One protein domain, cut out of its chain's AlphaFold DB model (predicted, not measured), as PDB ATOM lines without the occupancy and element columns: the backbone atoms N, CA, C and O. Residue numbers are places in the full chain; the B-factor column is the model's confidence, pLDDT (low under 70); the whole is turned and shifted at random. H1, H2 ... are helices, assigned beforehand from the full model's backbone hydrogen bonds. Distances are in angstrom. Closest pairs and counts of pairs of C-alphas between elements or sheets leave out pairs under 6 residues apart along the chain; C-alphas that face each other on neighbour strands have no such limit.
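What this domain is: This is residues 55 to 121 of the 125 residues of the protein "Hydroxymethylglutaryl-CoA reductase, degradative (MvaA)" of uncultured marine thaumarchaeote AD1000_40_H03 (UniProt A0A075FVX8). Two long helices, H2 and H3, meet at their ends as an open V, and H4 folds back beside H3 as a helical hairpin; the short H1 sits at the far end of H2. The 67 printed residues, all helix in class, have four named helices, H1 to H4 in order, and no named strand. The whole is loose, radius of gyration of the C-alphas 14.6 A, spanning 39 by 27 by 16 A.

How they stand to each other: H1, residues 60 to 63, and H2, residues 66 to 81, only just touch, only at the corner, with 3 pairs of C-alphas within 8 A; the closest, Lys 60 and Glu 66, are 6.5 A apart. H2, with residues 78 to 80 alone, touches H3, residues 83 to 103, only at the corner: the closest C-alphas, Ala 79 and Ala 86, are 4.3 A apart, and the lines are about perpendicular at 79 degrees. H3 has a kink of 35 degrees near residue 93. H3 touches H4, residues 108 to 119, opposite ways at a shallow tilt of 32 degrees, only just short of steep; the closest C-alphas, Ile 98 and Ser 108, are 5.8 A apart. H2 and H4 are apart. Every O i to N i+4 pair is within hydrogen-bond range in H2 and H4, 15 of 17 in H3; H1 is too short for one.

Where its parts are: H1 begins at C-alpha 60 (105.399, -185.768, 253.698). H2 measures 22.7 A, H3 29.7 A and H4 16.4 A, ending at C-alpha 119 (120.599, -178.683, 275.798).

The domain as a whole: The C-alphas farthest apart, Lys 67 and Gly 105, are 40.3 A apart. The printed part has no cut, its three links are tight, and no printed residue is under 70 in pLDDT.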
ATOM      1  N   THR A  55     121.057-182.754 259.472       97.25
ATOM      2  CA  THR A  55     119.723-182.376 258.994       97.25
ATOM      3  C   THR A  55     119.223-183.419 258.007       97.25
ATOM      4  O   THR A  55     120.013-183.952 257.228       97.25
ATOM      5  N   ALA A  56     117.919-183.677 258.003       96.62
ATOM      6  CA  ALA A  56     117.272-184.565 257.045       96.62
ATOM      7  C   ALA A  56     115.955-183.945 256.566       96.62
ATOM      8  O   ALA A  56     115.299-183.219 257.312       96.62
ATOM      9  N   VAL A  57     115.587-184.243 255.322       97.25
ATOM     10  CA  VAL A  57     114.298-183.878 254.726       97.25
ATOM     11  C   VAL A  57     113.562-185.170 254.422       97.25
ATOM     12  O   VAL A  57     114.135-186.083 253.829       97.25
ATOM     13  N   PHE A  58     112.305-185.239 254.840       96.31
ATOM     14  CA  PHE A  58     111.449-186.395 254.626       96.31
ATOM     15  C   PHE A  58     110.287-185.998 253.727       96.31
ATOM     16  O   PHE A  58     109.727-184.910 253.872       96.31
ATOM     17  N   ASP A  59     109.937-186.887 252.802       97.38
ATOM     18  CA  ASP A  59     108.707-186.751 252.039       97.38
ATOM     19  C   ASP A  59     107.500-186.843 252.983       97.38
ATOM     20  O   ASP A  59     107.432-187.718 253.852       97.38
ATOM     21  N   LYS A  60     106.553-185.918 252.812       96.75
ATOM     22  CA  LYS A  60     105.399-185.768 253.698       96.75
ATOM     23  C   LYS A  60     104.522-187.014 253.696       96.75
ATOM     24  O   LYS A  60     104.084-187.469 254.751       96.75
ATOM     25  N   ASP A  61     104.262-187.564 252.519       97.38
ATOM     26  CA  ASP A  61     103.363-188.705 252.387       97.38
ATOM     27  C   ASP A  61     104.024-189.973 252.949       97.38
ATOM     28  O   ASP A  61     103.367-190.771 253.616       97.38
ATOM     29  N   SER A  62     105.347-190.086 252.821       97.06
ATOM     30  CA  SER A  62     106.154-191.155 253.421       97.06
ATOM     31  C   SER A  62     106.155-191.151 254.956       97.06
ATOM     32  O   SER A  62     106.314-192.212 255.560       97.06
ATOM     33  N   VAL A  63     105.970-189.994 255.603       95.50
ATOM     34  CA  VAL A  63     105.851-189.898 257.074       95.50
ATOM     35  C   VAL A  63     104.407-189.976 257.579       95.50
ATOM     36  O   VAL A  63     104.201-190.045 258.788       95.50
ATOM     37  N   GLY A  64     103.412-190.018 256.685       96.81
ATOM     38  CA  GLY A  64     101.995-190.179 257.038       96.81
ATOM     39  C   GLY A  64     101.096-188.973 256.748       96.81
ATOM     40  O   GLY A  64      99.963-188.933 257.231       96.81
ATOM     41  N   GLY A  65     101.559-188.007 255.952       97.88
ATOM     42  CA  GLY A  65     100.763-186.870 255.485       97.88
ATOM     43  C   GLY A  65     100.834-185.634 256.390       97.88
ATOM     44  O   GLY A  65     101.478-185.629 257.437       97.88
ATOM     45  N   GLU A  66     100.132-184.570 255.981       97.88
ATOM     46  CA  GLU A  66     100.170-183.235 256.619       97.88
ATOM     47  C   GLU A  66      99.899-183.278 258.122       97.88
ATOM     48  O   GLU A  66     100.671-182.748 258.912       97.88
ATOM     49  N   LYS A  67      98.848-183.992 258.530       98.06
ATOM     50  CA  LYS A  67      98.459-184.069 259.938       98.06
ATOM     51  C   LYS A  67      99.568-184.659 260.819       98.06
ATOM     52  O   LYS A  67      99.765-184.197 261.935       98.06
ATOM     53  N   ILE A  68     100.298-185.663 260.326       98.19
ATOM     54  CA  ILE A  68     101.403-186.263 261.086       98.19
ATOM     55  C   ILE A  68     102.578-185.291 261.194       98.19
ATOM     56  O   ILE A  68     103.215-185.224 262.245       98.19
ATOM     57  N   VAL A  69     102.840-184.498 260.153       98.19
ATOM     58  CA  VAL A  69     103.842-183.425 260.210       98.19
ATOM     59  C   VAL A  69     103.455-182.378 261.260       98.19
ATOM     60  O   VAL A  69     104.287-182.033 262.101       98.19
ATOM     61  N   ASP A  70     102.197-181.939 261.287       98.31
ATOM     62  CA  ASP A  70     101.694-180.998 262.298       98.31
ATOM     63  C   ASP A  70     101.799-181.563 263.725       98.31
ATOM     64  O   ASP A  70     102.215-180.860 264.656       98.31
ATOM     65  N   ASP A  71     101.487-182.849 263.908       98.44
ATOM     66  CA  ASP A  71     101.624-183.544 265.192       98.44
ATOM     67  C   ASP A  71     103.103-183.651 265.619       98.44
ATOM     68  O   ASP A  71     103.429-183.444 266.792       98.44
ATOM     69  N   MET A  72     104.028-183.909 264.684       97.94
ATOM     70  CA  MET A  72     105.476-183.905 264.943       97.94
ATOM     71  C   MET A  72     105.971-182.524 265.387       97.94
ATOM     72  O   MET A  72     106.719-182.424 266.365       97.94
ATOM     73  N   ILE A  73     105.535-181.459 264.707       98.19
ATOM     74  CA  ILE A  73     105.859-180.072 265.071       98.19
ATOM     75  C   ILE A  73     105.299-179.755 266.460       98.19
ATOM     76  O   ILE A  73     106.018-179.223 267.308       98.19
ATOM     77  N   SER A  74     104.054-180.140 266.736       98.56
ATOM     78  CA  SER A  74     103.413-179.951 268.044       98.56
ATOM     79  C   SER A  74     104.155-180.697 269.159       98.56
ATOM     80  O   SER A  74     104.392-180.143 270.235       98.56
ATOM     81  N   ALA A  75     104.602-181.930 268.904       98.50
ATOM     82  CA  ALA A  75     105.387-182.717 269.853       98.50
ATOM     83  C   ALA A  75     106.774-182.108 270.125       98.50
ATOM     84  O   ALA A  75     107.254-182.155 271.263       98.50
ATOM     85  N   PHE A  76     107.412-181.520 269.106       97.81
ATOM     86  CA  PHE A  76     108.636-180.737 269.280       97.81
ATOM     87  C   PHE A  76     108.378-179.494 270.138       97.81
ATOM     88  O   PHE A  76     109.096-179.276 271.111       97.81
ATOM     89  N   GLN A  77     107.330-178.718 269.838       98.44
ATOM     90  CA  GLN A  77     106.976-177.533 270.625       98.44
ATOM     91  C   GLN A  77     106.702-177.889 272.087       98.44
ATOM     92  O   GLN A  77     107.154-177.179 272.982       98.44
ATOM     93  N   PHE A  78     106.043-179.017 272.359       98.19
ATOM     94  CA  PHE A  78     105.873-179.501 273.727       98.19
ATOM     95  C   PHE A  78     107.230-179.744 274.414       98.19
ATOM     96  O   PHE A  78     107.464-179.235 275.506       98.19
ATOM     97  N   ALA A  79     108.158-180.448 273.761       98.00
ATOM     98  CA  ALA A  79     109.496-180.673 274.314       98.00
ATOM     99  C   ALA A  79     110.303-179.378 274.503       98.00
ATOM    100  O   ALA A  79     111.078-179.287 275.447       98.00
ATOM    101  N   ASN A  80     110.122-178.380 273.639       96.12
ATOM    102  CA  ASN A  80     110.824-177.101 273.732       96.12
ATOM    103  C   ASN A  80     110.307-176.209 274.878       96.12
ATOM    104  O   ASN A  80     111.047-175.369 275.382       96.12
ATOM    105  N   ASN A  81     109.047-176.384 275.290       96.69
ATOM    106  CA  ASN A  81     108.395-175.535 276.291       96.69
ATOM    107  C   ASN A  81     108.230-176.196 277.672       96.69
ATOM    108  O   ASN A  81     107.911-175.501 278.634       96.69
ATOM    109  N   ASP A  82     108.450-177.508 277.799       97.31
ATOM    110  CA  ASP A  82     108.353-178.228 279.072       97.31
ATOM    111  C   ASP A  82     109.590-179.095 279.338       97.31
ATOM    112  O   ASP A  82     109.903-180.024 278.592       97.31
ATOM    113  N   THR A  83     110.270-178.833 280.458       96.81
ATOM    114  CA  THR A  83     111.491-179.555 280.848       96.81
ATOM    115  C   THR A  83     111.239-181.049 281.059       96.81
ATOM    116  O   THR A  83     112.092-181.860 280.692       96.81
ATOM    117  N   PHE A  84     110.084-181.452 281.607       97.94
ATOM    118  CA  PHE A  84     109.784-182.875 281.821       97.94
ATOM    119  C   PHE A  84     109.714-183.629 280.490       97.94
ATOM    120  O   PHE A  84     110.292-184.714 280.338       97.94
ATOM    121  N   ARG A  85     109.078-183.027 279.481       98.25
ATOM    122  CA  ARG A  85     109.066-183.574 278.129       98.25
ATOM    123  C   ARG A  85     110.435-183.491 277.460       98.25
ATOM    124  O   ARG A  85     110.826-184.479 276.835       98.25
ATOM    125  N   ALA A  86     111.167-182.386 277.614       98.12
ATOM    126  CA  ALA A  86     112.502-182.192 277.045       98.12
ATOM    127  C   ALA A  86     113.468-183.317 277.443       98.12
ATOM    128  O   ALA A  86     114.153-183.883 276.591       98.12
ATOM    129  N   VAL A  87     113.470-183.704 278.725       98.12
ATOM    130  CA  VAL A  87     114.279-184.827 279.233       98.12
ATOM    131  C   VAL A  87     113.987-186.107 278.449       98.12
ATOM    132  O   VAL A  87     114.903-186.790 277.992       98.12
ATOM    133  N   THR A  88     112.711-186.410 278.224       98.62
ATOM    134  CA  THR A  88     112.299-187.631 277.520       98.62
ATOM    135  C   THR A  88     112.568-187.549 276.011       98.62
ATOM    136  O   THR A  88     112.922-188.553 275.394       98.62
ATOM    137  N   HIS A  89     112.422-186.366 275.408       98.44
ATOM    138  CA  HIS A  89     112.788-186.111 274.012       98.44
ATOM    139  C   HIS A  89     114.286-186.368 273.787       98.44
ATOM    140  O   HIS A  89     114.653-187.183 272.941       98.44
ATOM    141  N   ASN A  90     115.141-185.761 274.613       98.25
ATOM    142  CA  ASN A  90     116.593-185.907 274.527       98.25
ATOM    143  C   ASN A  90     117.037-187.350 274.788       98.25
ATOM    144  O   ASN A  90     117.878-187.870 274.062       98.25
ATOM    145  N   LYS A  91     116.409-188.048 275.744       98.62
ATOM    146  CA  LYS A  91     116.649-189.481 275.970       98.62
ATOM    147  C   LYS A  91     116.411-190.310 274.701       98.62
ATOM    148  O   LYS A  91     117.155-191.249 274.428       98.62
ATOM    149  N   GLY A  92     115.381-189.973 273.920       98.38
ATOM    150  CA  GLY A  92     115.097-190.620 272.637       98.38
ATOM    151  C   GLY A  92     116.228-190.450 271.618       98.38
ATOM    152  O   GLY A  92     116.606-191.423 270.973       98.38
ATOM    153  N   VAL A  93     116.812-189.251 271.528       98.25
ATOM    154  CA  VAL A  93     117.993-188.982 270.688       98.25
ATOM    155  C   VAL A  93     119.199-189.788 271.182       98.25
ATOM    156  O   VAL A  93     119.863-190.471 270.400       98.25
ATOM    157  N   MET A  94     119.444-189.776 272.493       98.44
ATOM    158  CA  MET A  94     120.603-190.435 273.094       98.44
ATOM    159  C   MET A  94     120.562-191.961 272.999       98.44
ATOM    160  O   MET A  94     121.619-192.571 272.856       98.44
ATOM    161  N   ASN A  95     119.377-192.586 272.958       98.62
ATOM    162  CA  ASN A  95     119.247-194.020 272.667       98.62
ATOM    163  C   ASN A  95     120.054-194.428 271.419       98.62
ATOM    164  O   ASN A  95     120.791-195.405 271.470       98.62
ATOM    165  N   GLY A  96     119.928-193.687 270.311       98.31
ATOM    166  CA  GLY A  96     120.640-193.995 269.066       98.31
ATOM    167  C   GLY A  96     122.118-193.612 269.126       98.31
ATOM    168  O   GLY A  96     122.989-194.423 268.809       98.31
ATOM    169  N   THR A  97     122.408-192.392 269.589       98.31
ATOM    170  CA  THR A  97     123.778-191.867 269.691       98.31
ATOM    171  C   THR A  97     124.669-192.765 270.548       98.31
ATOM    172  O   THR A  97     125.776-193.118 270.140       98.31
ATOM    173  N   ILE A  98     124.182-193.187 271.717       98.44
ATOM    174  CA  ILE A  98     124.953-194.016 272.645       98.44
ATOM    175  C   ILE A  98     125.103-195.453 272.149       98.44
ATOM    176  O   ILE A  98     126.152-196.055 272.377       98.44
ATOM    177  N   SER A  99     124.129-195.996 271.413       98.56
ATOM    178  CA  SER A  99     124.311-197.291 270.746       98.56
ATOM    179  C   SER A  99     125.515-197.276 269.801       98.56
ATOM    180  O   SER A  99     126.343-198.183 269.867       98.56
ATOM    181  N   VAL A 100     125.661-196.232 268.977       98.50
ATOM    182  CA  VAL A 100     126.810-196.095 268.063       98.50
ATOM    183  C   VAL A 100     128.108-195.834 268.834       98.50
ATOM    184  O   VAL A 100     129.128-196.457 268.539       98.50
ATOM    185  N   ALA A 101     128.078-194.964 269.850       98.25
ATOM    186  CA  ALA A 101     129.239-194.685 270.695       98.25
ATOM    187  C   ALA A 101     129.787-195.964 271.346       98.25
ATOM    188  O   ALA A 101     130.976-196.255 271.246       98.25
ATOM    189  N   ASN A 102     128.912-196.775 271.939       98.38
ATOM    190  CA  ASN A 102     129.306-198.038 272.555       98.38
ATOM    191  C   ASN A 102     129.838-199.037 271.514       98.38
ATOM    192  O   ASN A 102     130.853-199.683 271.763       98.38
ATOM    193  N   ALA A 103     129.207-199.134 270.337       98.62
ATOM    194  CA  ALA A 103     129.667-200.010 269.254       98.62
ATOM    195  C   ALA A 103     131.060-199.631 268.715       98.62
ATOM    196  O   ALA A 103     131.774-200.481 268.192       98.62
ATOM    197  N   THR A 104     131.457-198.365 268.865       98.25
ATOM    198  CA  THR A 104     132.745-197.814 268.406       98.25
ATOM    199  C   THR A 104     133.735-197.555 269.548       98.25
ATOM    200  O   THR A 104     134.757-196.897 269.352       98.25
ATOM    201  N   GLY A 105     133.450-198.065 270.753       97.94
ATOM    202  CA  GLY A 105     134.341-197.951 271.912       97.94
ATOM    203  C   GLY A 105     134.531-196.523 272.439       97.94
ATOM    204  O   GLY A 105     135.535-196.244 273.091       97.94
ATOM    205  N   GLN A 106     133.602-195.611 272.152       98.00
ATOM    206  CA  GLN A 106     133.638-194.230 272.635       98.00
ATOM    207  C   GLN A 106     133.097-194.114 274.069       98.00
ATOM    208  O   GLN A 106     132.280-194.921 274.517       98.00
ATOM    209  N   ASP A 107     133.522-193.076 274.797       98.12
ATOM    210  CA  ASP A 107     133.003-192.800 276.139       98.12
ATOM    211  C   ASP A 107     131.592-192.195 276.069       98.12
ATOM    212  O   ASP A 107     131.403-190.997 275.848       98.12
ATOM    213  N   SER A 108     130.587-193.037 276.307       97.88
ATOM    214  CA  SER A 108     129.181-192.632 276.336       97.88
ATOM    215  C   SER A 108     128.854-191.605 277.419       97.88
ATOM    216  O   SER A 108     128.012-190.740 277.194       97.88
ATOM    217  N   ARG A 109     129.535-191.632 278.572       98.31
ATOM    218  CA  ARG A 109     129.264-190.692 279.670       98.31
ATOM    219  C   ARG A 109     129.735-189.288 279.311       98.31
ATOM    220  O   ARG A 109     129.061-188.320 279.653       98.31
ATOM    221  N   ALA A 110     130.862-189.170 278.610       97.50
ATOM    222  CA  ALA A 110     131.348-187.879 278.127       97.50
ATOM    223  C   ALA A 110     130.374-187.249 277.117       97.50
ATOM    224  O   ALA A 110     130.083-186.056 277.209       97.50
ATOM    225  N   ILE A 111     129.825-188.060 276.205       97.88
ATOM    226  CA  ILE A 111     128.830-187.618 275.217       97.88
ATOM    227  C   ILE A 111     127.533-187.175 275.909       97.88
ATOM    228  O   ILE A 111     127.054-186.076 275.641       97.88
ATOM    229  N   GLU A 112     126.993-187.985 276.827       98.00
ATOM    230  CA  GLU A 112     125.786-187.653 277.605       98.00
ATOM    231  C   GLU A 112     125.949-186.346 278.393       98.00
ATOM    232  O   GLU A 112     125.098-185.456 278.321       98.00
ATOM    233  N   ALA A 113     127.072-186.192 279.105       97.56
ATOM    234  CA  ALA A 113     127.353-184.990 279.884       97.56
ATOM    235  C   ALA A 113     127.381-183.732 279.002       97.56
ATOM    236  O   ALA A 113     126.784-182.714 279.358       97.56
ATOM    237  N   ALA A 114     128.039-183.807 277.841       96.81
ATOM    238  CA  ALA A 114     128.118-182.702 276.894       96.81
ATOM    239  C   ALA A 114     126.745-182.358 276.299       96.81
ATOM    240  O   ALA A 114     126.345-181.193 276.305       96.81
ATOM    241  N   ALA A 115     126.020-183.372 275.814       96.94
ATOM    242  CA  ALA A 115     124.736-183.209 275.141       96.94
ATOM    243  C   ALA A 115     123.695-182.572 276.069       96.94
ATOM    244  O   ALA A 115     123.058-181.581 275.708       96.94
ATOM    245  N   HIS A 116     123.571-183.081 277.296       96.94
ATOM    246  CA  HIS A 116     122.611-182.558 278.261       96.94
ATOM    247  C   HIS A 116     122.993-181.173 278.797       96.94
ATOM    248  O   HIS A 116     122.112-180.322 278.944       96.94
ATOM    249  N   ALA A 117     124.283-180.899 279.027       96.50
ATOM    250  CA  ALA A 117     124.738-179.558 279.403       96.50
ATOM    251  C   ALA A 117     124.469-178.531 278.291       96.50
ATOM    252  O   ALA A 117     124.039-177.412 278.573       96.50
ATOM    253  N   TYR A 118     124.678-178.920 277.029       95.81
ATOM    254  CA  TYR A 118     124.395-178.067 275.878       95.81
ATOM    255  C   TYR A 118     122.896-177.799 275.718       95.81
ATOM    256  O   TYR A 118     122.504-176.651 275.526       95.81
ATOM    257  N   ALA A 119     122.053-178.824 275.875       95.06
ATOM    258  CA  ALA A 119     120.599-178.683 275.798       95.06
ATOM    259  C   ALA A 119     120.026-177.758 276.889       95.06
ATOM    260  O   ALA A 119     119.051-177.054 276.649       95.06
ATOM    261  N   ALA A 120     120.637-177.732 278.078       93.56
ATOM    262  CA  ALA A 120     120.223-176.870 279.187       93.56
ATOM    263  C   ALA A 120     120.834-175.455 279.140       93.56
ATOM    264  O   ALA A 120     120.539-174.621 280.004       93.56
ATOM    265  N   LYS A 121     121.709-175.167 278.169       88.25
ATOM    266  CA  LYS A 121     122.359-173.863 278.058       88.25
ATOM    267  C   LYS A 121     121.304-172.788 277.795       88.25
ATOM    268  O   LYS A 121     120.640-172.793 276.763       88.25
TER     269      LYS A 121